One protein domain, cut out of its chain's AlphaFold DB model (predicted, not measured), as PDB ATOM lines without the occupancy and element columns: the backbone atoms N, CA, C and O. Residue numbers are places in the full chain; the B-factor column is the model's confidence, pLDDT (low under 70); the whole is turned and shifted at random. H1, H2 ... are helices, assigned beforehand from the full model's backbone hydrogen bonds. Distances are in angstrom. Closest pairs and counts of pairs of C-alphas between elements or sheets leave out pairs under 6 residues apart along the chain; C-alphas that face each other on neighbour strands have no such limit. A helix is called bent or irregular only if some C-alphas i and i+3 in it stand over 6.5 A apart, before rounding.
ATOM      1  N   GLN A   2     354.450 281.436 273.435       59.19
ATOM      2  CA  GLN A   2     355.890 281.767 273.330       59.19
ATOM      3  C   GLN A   2     356.230 282.931 272.375       59.19
ATOM      4  O   GLN A   2     357.173 283.669 272.637       59.19
ATOM      5  N   ILE A   3     355.452 283.144 271.306       63.38
ATOM      6  CA  ILE A   3     355.703 284.215 270.319       63.38
ATOM      7  C   ILE A   3     355.491 285.609 270.939       63.38
ATOM      8  O   ILE A   3     356.321 286.496 270.772       63.38
ATOM      9  N   ALA A   4     354.433 285.785 271.739       63.22
ATOM     10  CA  ALA A   4     354.154 287.043 272.439       63.22
ATOM     11  C   ALA A   4     355.178 287.341 273.554       63.22
ATOM     12  O   ALA A   4     355.516 288.499 273.794       63.22
ATOM     13  N   ALA A   5     355.699 286.300 274.213       62.72
ATOM     14  CA  ALA A   5     356.752 286.437 275.219       62.72
ATOM     15  C   ALA A   5     358.099 286.849 274.597       62.72
ATOM     16  O   ALA A   5     358.767 287.730 275.134       62.72
ATOM     17  N   ASN A   6     358.461 286.275 273.442       62.06
ATOM     18  CA  ASN A   6     359.666 286.660 272.699       62.06
ATOM     19  C   ASN A   6     359.569 288.078 272.126       62.06
ATOM     20  O   ASN A   6     360.503 288.852 272.298       62.06
ATOM     21  N   ALA A   7     358.432 288.458 271.532       61.66
ATOM     22  CA  ALA A   7     358.224 289.822 271.043       61.66
ATOM     23  C   ALA A   7     358.402 290.856 272.169       61.66
ATOM     24  O   ALA A   7     359.162 291.806 272.026       61.66
ATOM     25  N   LYS A   8     357.800 290.611 273.340       64.25
ATOM     26  CA  LYS A   8     357.929 291.494 274.510       64.25
ATOM     27  C   LYS A   8     359.359 291.566 275.065       64.25
ATOM     28  O   LYS A   8     359.741 292.599 275.609       64.25
ATOM     29  N   ALA A   9     360.137 290.488 274.955       61.91
ATOM     30  CA  ALA A   9     361.536 290.457 275.378       61.91
ATOM     31  C   ALA A   9     362.457 291.230 274.419       61.91
ATOM     32  O   ALA A   9     363.371 291.909 274.883       61.91
ATOM     33  N   ILE A  10     362.191 291.166 273.111       63.38
ATOM     34  CA  ILE A  10     362.937 291.906 272.082       63.38
ATOM     35  C   ILE A  10     362.665 293.409 272.224       63.38
ATOM     36  O   ILE A  10     363.603 294.173 272.419       63.38
ATOM     37  N   THR A  11     361.395 293.823 272.305       63.78
ATOM     38  CA  THR A  11     361.031 295.242 272.478       63.78
ATOM     39  C   THR A  11     361.579 295.844 273.777       63.78
ATOM     40  O   THR A  11     361.914 297.022 273.823       63.78
ATOM     41  N   ARG A  12     361.695 295.048 274.852       61.78
ATOM     42  CA  ARG A  12     362.333 295.503 276.099       61.78
ATOM     43  C   ARG A  12     363.839 295.692 275.968       61.78
ATOM     44  O   ARG A  12     364.363 296.584 276.622       61.78
ATOM     45  N   ARG A  13     364.524 294.856 275.180       62.03
ATOM     46  CA  ARG A  13     365.960 295.007 274.924       62.03
ATOM     47  C   ARG A  13     366.240 296.253 274.094       62.03
ATOM     48  O   ARG A  13     367.028 297.069 274.549       62.03
ATOM     49  N   ASP A  14     365.517 296.448 272.994       63.94
ATOM     50  CA  ASP A  14     365.679 297.639 272.146       63.94
ATOM     51  C   ASP A  14     365.444 298.939 272.934       63.94
ATOM     52  O   ASP A  14     366.268 299.848 272.901       63.94
ATOM     53  N   ALA A  15     364.378 298.997 273.743       63.28
ATOM     54  CA  ALA A  15     364.094 300.165 274.583       63.28
ATOM     55  C   ALA A  15     365.145 300.395 275.690       63.28
ATOM     56  O   ALA A  15     365.398 301.532 276.092       63.28
ATOM     57  N   GLN A  16     365.752 299.326 276.214       66.12
ATOM     58  CA  GLN A  16     366.801 299.423 277.231       66.12
ATOM     59  C   GLN A  16     368.138 299.867 276.623       66.12
ATOM     60  O   GLN A  16     368.868 300.636 277.253       66.12
ATOM     61  N   ASP A  17     368.444 299.418 275.408       70.62
ATOM     62  CA  ASP A  17     369.632 299.835 274.669       70.62
ATOM     63  C   ASP A  17     369.518 301.314 274.269       70.62
ATOM     64  O   ASP A  17     370.434 302.086 274.560       70.62
ATOM     65  N   GLU A  18     368.370 301.767 273.746       72.50
ATOM     66  CA  GLU A  18     368.120 303.193 273.470       72.50
ATOM     67  C   GLU A  18     368.266 304.074 274.720       72.50
ATOM     68  O   GLU A  18     368.968 305.090 274.686       72.50
ATOM     69  N   ALA A  19     367.680 303.666 275.851       73.50
ATOM     70  CA  ALA A  19     367.807 304.398 277.111       73.50
ATOM     71  C   ALA A  19     369.266 304.465 277.602       73.50
ATOM     72  O   ALA A  19     369.701 305.487 278.141       73.50
ATOM     73  N   SER A  20     370.043 303.400 277.382       78.00
ATOM     74  CA  SER A  20     371.463 303.343 277.743       78.00
ATOM     75  C   SER A  20     372.305 304.284 276.879       78.00
ATOM     76  O   SER A  20     373.148 305.011 277.411       78.00
ATOM     77  N   TYR A  21     372.048 304.342 275.568       78.81
ATOM     78  CA  TYR A  21     372.712 305.289 274.667       78.81
ATOM     79  C   TYR A  21     372.339 306.740 274.974       78.81
ATOM     80  O   TYR A  21     373.208 307.611 274.951       78.81
ATOM     81  N   GLN A  22     371.080 307.010 275.322       78.50
ATOM     82  CA  GLN A  22     370.634 308.345 275.712       78.50
ATOM     83  C   GLN A  22     371.286 308.793 277.027       78.50
ATOM     84  O   GLN A  22     371.754 309.929 277.132       78.50
ATOM     85  N   PHE A  23     371.387 307.896 278.012       80.38
ATOM     86  CA  PHE A  23     372.078 308.165 279.271       80.38
ATOM     87  C   PHE A  23     373.580 308.401 279.066       80.38
ATOM     88  O   PHE A  23     374.122 309.387 279.566       80.38
ATOM     89  N   ALA A  24     374.249 307.552 278.281       82.81
ATOM     90  CA  ALA A  24     375.654 307.741 277.930       82.81
ATOM     91  C   ALA A  24     375.875 309.061 277.171       82.81
ATOM     92  O   ALA A  24     376.810 309.802 277.477       82.81
ATOM     93  N   GLY A  25     374.980 309.401 276.240       81.00
ATOM     94  CA  GLY A  25     374.995 310.670 275.517       81.00
ATOM     95  C   GLY A  25     374.871 311.874 276.450       81.00
ATOM     96  O   GLY A  25     375.662 312.808 276.342       81.00
ATOM     97  N   LEU A  26     373.943 311.832 277.412       83.75
ATOM     98  CA  LEU A  26     373.774 312.867 278.440       83.75
ATOM     99  C   LEU A  26     375.002 313.012 279.339       83.75
ATOM    100  O   LEU A  26     375.404 314.135 279.651       83.75
ATOM    101  N   LEU A  27     375.617 311.898 279.740       84.31
ATOM    102  CA  LEU A  27     376.849 311.927 280.523       84.31
ATOM    103  C   LEU A  27     377.995 312.558 279.736       84.31
ATOM    104  O   LEU A  27     378.696 313.402 280.277       84.31
ATOM    105  N   ILE A  28     378.168 312.221 278.459       85.75
ATOM    106  CA  ILE A  28     379.228 312.811 277.632       85.75
ATOM    107  C   ILE A  28     378.985 314.312 277.429       85.75
ATOM    108  O   ILE A  28     379.897 315.114 277.636       85.75
ATOM    109  N   VAL A  29     377.749 314.702 277.090       85.19
ATOM    110  CA  VAL A  29     377.360 316.108 276.883       85.19
ATOM    111  C   VAL A  29     377.527 316.953 278.141       85.19
ATOM    112  O   VAL A  29     377.785 318.146 278.027       85.19
ATOM    113  N   SER A  30     377.393 316.365 279.331       86.50
ATOM    114  CA  SER A  30     377.514 317.092 280.599       86.50
ATOM    115  C   SER A  30     378.917 317.061 281.192       86.50
ATOM    116  O   SER A  30     379.433 318.098 281.611       86.50
ATOM    117  N   LEU A  31     379.559 315.896 281.204       88.38
ATOM    118  CA  LEU A  31     380.836 315.685 281.872       88.38
ATOM    119  C   LEU A  31     381.996 316.306 281.092       88.38
ATOM    120  O   LEU A  31     382.885 316.900 281.700       88.38
ATOM    121  N   PHE A  32     381.995 316.206 279.760       90.69
ATOM    122  CA  PHE A  32     383.105 316.717 278.956       90.69
ATOM    123  C   PHE A  32     383.238 318.248 279.049       90.69
ATOM    124  O   PHE A  32     384.328 318.719 279.389       90.69
ATOM    125  N   PRO A  33     382.167 319.049 278.866       89.00
ATOM    126  CA  PRO A  33     382.256 320.493 279.065       89.00
ATOM    127  C   PRO A  33     382.574 320.865 280.513       89.00
ATOM    128  O   PRO A  33     383.371 321.771 280.741       89.00
ATOM    129  N   ALA A  34     382.002 320.155 281.493       90.25
ATOM    130  CA  ALA A  34     382.271 320.411 282.905       90.25
ATOM    131  C   ALA A  34     383.758 320.253 283.239       90.25
ATOM    132  O   ALA A  34     384.349 321.155 283.831       90.25
ATOM    133  N   LEU A  35     384.386 319.152 282.818       90.88
ATOM    134  CA  LEU A  35     385.812 318.921 283.043       90.88
ATOM    135  C   LEU A  35     386.681 319.925 282.281       90.88
ATOM    136  O   LEU A  35     387.606 320.484 282.868       90.88
ATOM    137  N   PHE A  36     386.362 320.196 281.012       93.88
ATOM    138  CA  PHE A  36     387.110 321.141 280.182       93.88
ATOM    139  C   PHE A  36     387.146 322.545 280.798       93.88
ATOM    140  O   PHE A  36     388.221 323.103 281.024       93.88
ATOM    141  N   TRP A  37     385.979 323.102 281.131       91.88
ATOM    142  CA  TRP A  37     385.885 324.451 281.688       91.88
ATOM    143  C   TRP A  37     386.447 324.535 283.106       91.88
ATOM    144  O   TRP A  37     387.115 325.512 283.439       91.88
ATOM    145  N   THR A  38     386.250 323.502 283.930       91.69
ATOM    146  CA  THR A  38     386.824 323.462 285.285       91.69
ATOM    147  C   THR A  38     388.352 323.423 285.237       91.69
ATOM    148  O   THR A  38     389.007 324.159 285.975       91.69
ATOM    149  N   ALA A  39     388.933 322.624 284.336       91.44
ATOM    150  CA  ALA A  39     390.379 322.570 284.131       91.44
ATOM    151  C   ALA A  39     390.932 323.898 283.599       91.44
ATOM    152  O   ALA A  39     391.984 324.347 284.046       91.44
ATOM    153  N   LEU A  40     390.205 324.558 282.695       94.25
ATOM    154  CA  LEU A  40     390.583 325.869 282.171       94.25
ATOM    155  C   LEU A  40     390.590 326.939 283.272       94.25
ATOM    156  O   LEU A  40     391.552 327.694 283.381       94.25
ATOM    157  N   ILE A  41     389.573 326.965 284.139       92.38
ATOM    158  CA  ILE A  41     389.512 327.877 285.293       92.38
ATOM    159  C   ILE A  41     390.656 327.600 286.271       92.38
ATOM    160  O   ILE A  41     391.305 328.538 286.733       92.38
ATOM    161  N   ALA A  42     390.941 326.328 286.559       92.06
ATOM    162  CA  ALA A  42     392.069 325.949 287.403       92.06
ATOM    163  C   ALA A  42     393.411 326.394 286.795       92.06
ATOM    164  O   ALA A  42     394.244 326.961 287.500       92.06
ATOM    165  N   GLY A  43     393.601 326.187 285.488       91.81
ATOM    166  CA  GLY A  43     394.814 326.567 284.764       91.81
ATOM    167  C   GLY A  43     395.029 328.079 284.713       91.81
ATOM    168  O   GLY A  43     396.124 328.552 285.010       91.81
ATOM    169  N   ILE A  44     393.980 328.849 284.404       93.31
ATOM    170  CA  ILE A  44     394.039 330.317 284.411       93.31
ATOM    171  C   ILE A  44     394.298 330.824 285.827       93.31
ATOM    172  O   ILE A  44     395.180 331.654 286.014       93.31
ATOM    173  N   GLY A  45     393.572 330.305 286.822       89.62
ATOM    174  CA  GLY A  45     393.753 330.677 288.222       89.62
ATOM    175  C   GLY A  45     395.191 330.461 288.695       89.62
ATOM    176  O   GLY A  45     395.798 331.366 289.265       89.62
ATOM    177  N   ALA A  46     395.783 329.311 288.366       89.12
ATOM    178  CA  ALA A  46     397.190 329.041 288.647       89.12
ATOM    179  C   ALA A  46     398.134 330.024 287.925       89.12
ATOM    180  O   ALA A  46     399.080 330.519 288.535       89.12
ATOM    181  N   ALA A  47     397.862 330.354 286.657       90.12
ATOM    182  CA  ALA A  47     398.680 331.281 285.872       90.12
ATOM    183  C   ALA A  47     398.646 332.726 286.404       90.12
ATOM    184  O   ALA A  47     399.645 333.435 286.303       90.12
ATOM    185  N   VAL A  48     397.528 333.159 286.995       93.12
ATOM    186  CA  VAL A  48     397.381 334.498 287.599       93.12
ATOM    187  C   VAL A  48     397.723 334.531 289.095       93.12
ATOM    188  O   VAL A  48     397.512 335.549 289.748       93.12
ATOM    189  N   GLY A  49     398.234 333.429 289.658       90.06
ATOM    190  CA  GLY A  49     398.600 333.330 291.076       90.06
ATOM    191  C   GLY A  49     397.418 333.176 292.043       90.06
ATOM    192  O   GLY A  49     397.611 333.201 293.257       90.06
ATOM    193  N   HIS A  50     396.203 332.975 291.531       86.44
ATOM    194  CA  HIS A  50     394.990 332.721 292.307       86.44
ATOM    195  C   HIS A  50     394.439 331.324 292.014       86.44
ATOM    196  O   HIS A  50     393.455 331.160 291.290       86.44
ATOM    197  N   SER A  51     395.064 330.302 292.598       86.88
ATOM    198  CA  SER A  51     394.589 328.921 292.486       86.88
ATOM    199  C   SER A  51     393.226 328.756 293.173       86.88
ATOM    200  O   SER A  51     393.134 328.943 294.392       86.88
ATOM    201  N   PRO A  52     392.161 328.395 292.435       86.25
ATOM    202  CA  PRO A  52     390.845 328.180 293.016       86.25
ATOM    203  C   PRO A  52     390.873 326.995 293.984       86.25
ATOM    204  O   PRO A  52     391.563 326.001 293.750       86.25
ATOM    205  N   SER A  53     390.087 327.070 295.060       92.38
ATOM    206  CA  SER A  53     389.965 325.942 295.986       92.38
ATOM    207  C   SER A  53     389.313 324.734 295.299       92.38
ATOM    208  O   SER A  53     388.466 324.889 294.415       92.38
ATOM    209  N   ALA A  54     389.647 323.520 295.749       88.94
ATOM    210  CA  ALA A  54     389.039 322.292 295.232       88.94
ATOM    211  C   ALA A  54     387.502 322.297 295.365       88.94
ATOM    212  O   ALA A  54     386.802 321.852 294.462       88.94
ATOM    213  N   VAL A  55     386.971 322.875 296.450       92.88
ATOM    214  CA  VAL A  55     385.523 323.020 296.681       92.88
ATOM    215  C   VAL A  55     384.885 323.956 295.649       92.88
ATOM    216  O   VAL A  55     383.804 323.672 295.130       92.88
ATOM    217  N   SER A  56     385.564 325.054 295.305       90.56
ATOM    218  CA  SER A  56     385.111 325.982 294.263       90.56
ATOM    219  C   SER A  56     385.088 325.303 292.896       90.56
ATOM    220  O   SER A  56     384.085 325.395 292.193       90.56
ATOM    221  N   LEU A  57     386.148 324.569 292.541       90.31
ATOM    222  CA  LEU A  57     386.213 323.814 291.284       90.31
ATOM    223  C   LEU A  57     385.131 322.738 291.209       90.31
ATOM    224  O   LEU A  57     384.499 322.584 290.169       90.31
ATOM    225  N   MET A  58     384.871 322.036 292.313       91.38
ATOM    226  CA  MET A  58     383.816 321.029 292.383       91.38
ATOM    227  C   MET A  58     382.436 321.665 292.179       91.38
ATOM    228  O   MET A  58     381.649 321.172 291.381       91.38
ATOM    229  N   THR A  59     382.175 322.811 292.815       92.94
ATOM    230  CA  THR A  59     380.909 323.547 292.668       92.94
ATOM    231  C   THR A  59     380.710 324.044 291.235       92.94
ATOM    232  O   THR A  59     379.634 323.867 290.666       92.94
ATOM    233  N   ILE A  60     381.752 324.623 290.630       91.25
ATOM    234  CA  ILE A  60     381.730 325.095 289.239       91.25
ATOM    235  C   ILE A  60     381.492 323.920 288.285       91.25
ATOM    236  O   ILE A  60     380.585 323.978 287.458       91.25
ATOM    237  N   GLY A  61     382.251 322.833 288.430       90.38
ATOM    238  CA  GLY A  61     382.106 321.640 287.601       90.38
ATOM    239  C   GLY A  61     380.715 321.018 287.715       90.38
ATOM    240  O   GLY A  61     380.101 320.700 286.699       90.38
ATOM    241  N   THR A  62     380.168 320.913 288.931       91.94
ATOM    242  CA  THR A  62     378.801 320.427 289.155       91.94
ATOM    243  C   THR A  62     377.759 321.355 288.532       91.94
ATOM    244  O   THR A  62     376.839 320.865 287.882       91.94
ATOM    245  N   ALA A  63     377.902 322.677 288.662       92.75
ATOM    246  CA  ALA A  63     376.980 323.633 288.050       92.75
ATOM    247  C   ALA A  63     376.969 323.517 286.516       92.75
ATOM    248  O   ALA A  63     375.898 323.483 285.909       92.75
ATOM    249  N   ILE A  64     378.146 323.384 285.895       92.06
ATOM    250  CA  ILE A  64     378.271 323.191 284.443       92.06
ATOM    251  C   ILE A  64     377.667 321.846 284.027       92.06
ATOM    252  O   ILE A  64     376.911 321.796 283.060       92.06
ATOM    253  N   ALA A  65     377.937 320.772 284.771       89.06
ATOM    254  CA  ALA A  65     377.376 319.455 284.485       89.06
ATOM    255  C   ALA A  65     375.839 319.460 284.554       89.06
ATOM    256  O   ALA A  65     375.191 318.940 283.650       89.06
ATOM    257  N   ILE A  66     375.251 320.096 285.575       90.81
ATOM    258  CA  ILE A  66     373.791 320.241 285.714       90.81
ATOM    259  C   ILE A  66     373.218 321.057 284.554       90.81
ATOM    260  O   ILE A  66     372.224 320.651 283.952       90.81
ATOM    261  N   PHE A  67     373.853 322.179 284.206       92.19
ATOM    262  CA  PHE A  67     373.426 323.011 283.085       92.19
ATOM    263  C   PHE A  67     373.444 322.232 281.764       92.19
ATOM    264  O   PHE A  67     372.436 322.173 281.062       92.19
ATOM    265  N   CYS A  68     374.557 321.569 281.450       89.69
ATOM    266  CA  CYS A  68     374.695 320.783 280.230       89.69
ATOM    267  C   CYS A  68     373.766 319.562 280.209       89.69
ATOM    268  O   CYS A  68     373.242 319.229 279.150       89.69
ATOM    269  N   ALA A  69     373.505 318.920 281.352       88.06
ATOM    270  CA  ALA A  69     372.511 317.853 281.448       88.06
ATOM    271  C   ALA A  69     371.094 318.374 281.158       88.06
ATOM    272  O   ALA A  69     370.351 317.729 280.422       88.06
ATOM    273  N   GLY A  70     370.736 319.556 281.673       89.19
ATOM    274  CA  GLY A  70     369.459 320.213 281.385       89.19
ATOM    275  C   GLY A  70     369.300 320.587 279.909       89.19
ATOM    276  O   GLY A  70     368.274 320.289 279.300       89.19
ATOM    277  N   VAL A  71     370.341 321.169 279.304       88.50
ATOM    278  CA  VAL A  71     370.368 321.472 277.862       88.50
ATOM    279  C   VAL A  71     370.294 320.190 277.034       88.50
ATOM    280  O   VAL A  71     369.511 320.115 276.092       88.50
ATOM    281  N   GLY A  72     371.057 319.157 277.402       85.56
ATOM    282  CA  GLY A  72     371.017 317.851 276.751       85.56
ATOM    283  C   GLY A  72     369.617 317.247 276.781       85.56
ATOM    284  O   GLY A  72     369.101 316.860 275.738       85.56
ATOM    285  N   GLN A  73     368.964 317.249 277.946       84.50
ATOM    286  CA  GLN A  73     367.572 316.816 278.092       84.50
ATOM    287  C   GLN A  73     366.638 317.595 277.160       84.50
ATOM    288  O   GLN A  73     365.920 316.972 276.387       84.50
ATOM    289  N   MET A  74     366.706 318.932 277.141       85.38
ATOM    290  CA  MET A  74     365.893 319.745 276.223       85.38
ATOM    291  C   MET A  74     366.121 319.383 274.751       85.38
ATOM    292  O   MET A  74     365.159 319.248 273.997       85.38
ATOM    293  N   LEU A  75     367.375 319.201 274.333       82.88
ATOM    294  CA  LEU A  75     367.715 318.861 272.951       82.88
ATOM    295  C   LEU A  75     367.224 317.465 272.553       82.88
ATOM    296  O   LEU A  75     366.781 317.274 271.421       82.88
ATOM    297  N   PHE A  76     367.278 316.493 273.467       79.00
ATOM    298  CA  PHE A  76     366.752 315.150 273.219       79.00
ATOM    299  C   PHE A  76     365.220 315.123 273.234       79.00
ATOM    300  O   PHE A  76     364.629 314.444 272.401       79.00
ATOM    301  N   SER A  77     364.571 315.907 274.101       75.50
ATOM    302  CA  SER A  77     363.108 316.034 274.133       75.50
ATOM    303  C   SER A  77     362.524 316.714 272.890       75.50
ATOM    304  O   SER A  77     361.380 316.448 272.553       75.50
ATOM    305  N   GLN A  78     363.287 317.563 272.192       70.38
ATOM    306  CA  GLN A  78     362.862 318.208 270.936       70.38
ATOM    307  C   GLN A  78     362.901 317.270 269.715       70.38
ATOM    308  O   GLN A  78     362.366 317.618 268.666       70.38
ATOM    309  N   LYS A  79     363.568 316.112 269.818       55.75
ATOM    310  CA  LYS A  79     363.667 315.119 268.734       55.75
ATOM    311  C   LYS A  79     362.608 314.009 268.807       55.75
ATOM    312  O   LYS A  79     362.603 313.160 267.916       55.75
TER     313      LYS A  79
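This is residues 2 to 79 of the 80 residues of an uncharacterized protein of Hyphomicrobium sp. xq (UniProt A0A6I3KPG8). One very long helix, H1, makes the whole length of a rod, and a shorter helix, H2, folds back beside part of it as an uneven helical hairpin, crossing it at a slant near Ser 30 and Ala 65. The first part of H1, residues 2 to 21, sticks out free as a long arm. The printed part has 78 residues with two named helices, H1 then H2, and no named strand; the class is all helix. The whole is extended, with a radius of gyration of the C-alphas of 19.3 A, and spans 69 by 23 by 15 A.

H1 is residues 2 to 47, 66.6 A from C-alpha 2 at (355.890, 281.767, 273.330) to C-alpha 47 at (398.680, 331.281, 285.872). It is neither bent nor irregular, but only just: C-alphas 29 and 32 are 6.1 A apart. H2 is residues 54 to 77, 34.0 A long, and ends with C-alpha 77 at (363.108, 316.034, 274.133).

H1 touches H2 with residues 26 to 42 alone, over 30 pairs of C-alphas within 8 A. The closest C-alphas of the two are those of Ser 30 and Ala 65, 4.6 A apart. They run opposite ways at a steep tilt of 40 degrees, and form a helical hairpin. Their centres are 13.5 A apart. In H2 every O i to N i+4 pair is within hydrogen-bond range; in H1 41 of 42 are.

The two C-alphas farthest apart, those of Gln 2 and Gly 49, are 69.3 A apart. Without the residues that stand free, 2 to 21, the body of 58 residues spans 45 by 16 by 16 A. The printed part has no cut, and the link from H1 to H2, 6 residues, is short. The mean pLDDT of the printed part is 82.1; residues 2 to 16 and residue 79 are under 70.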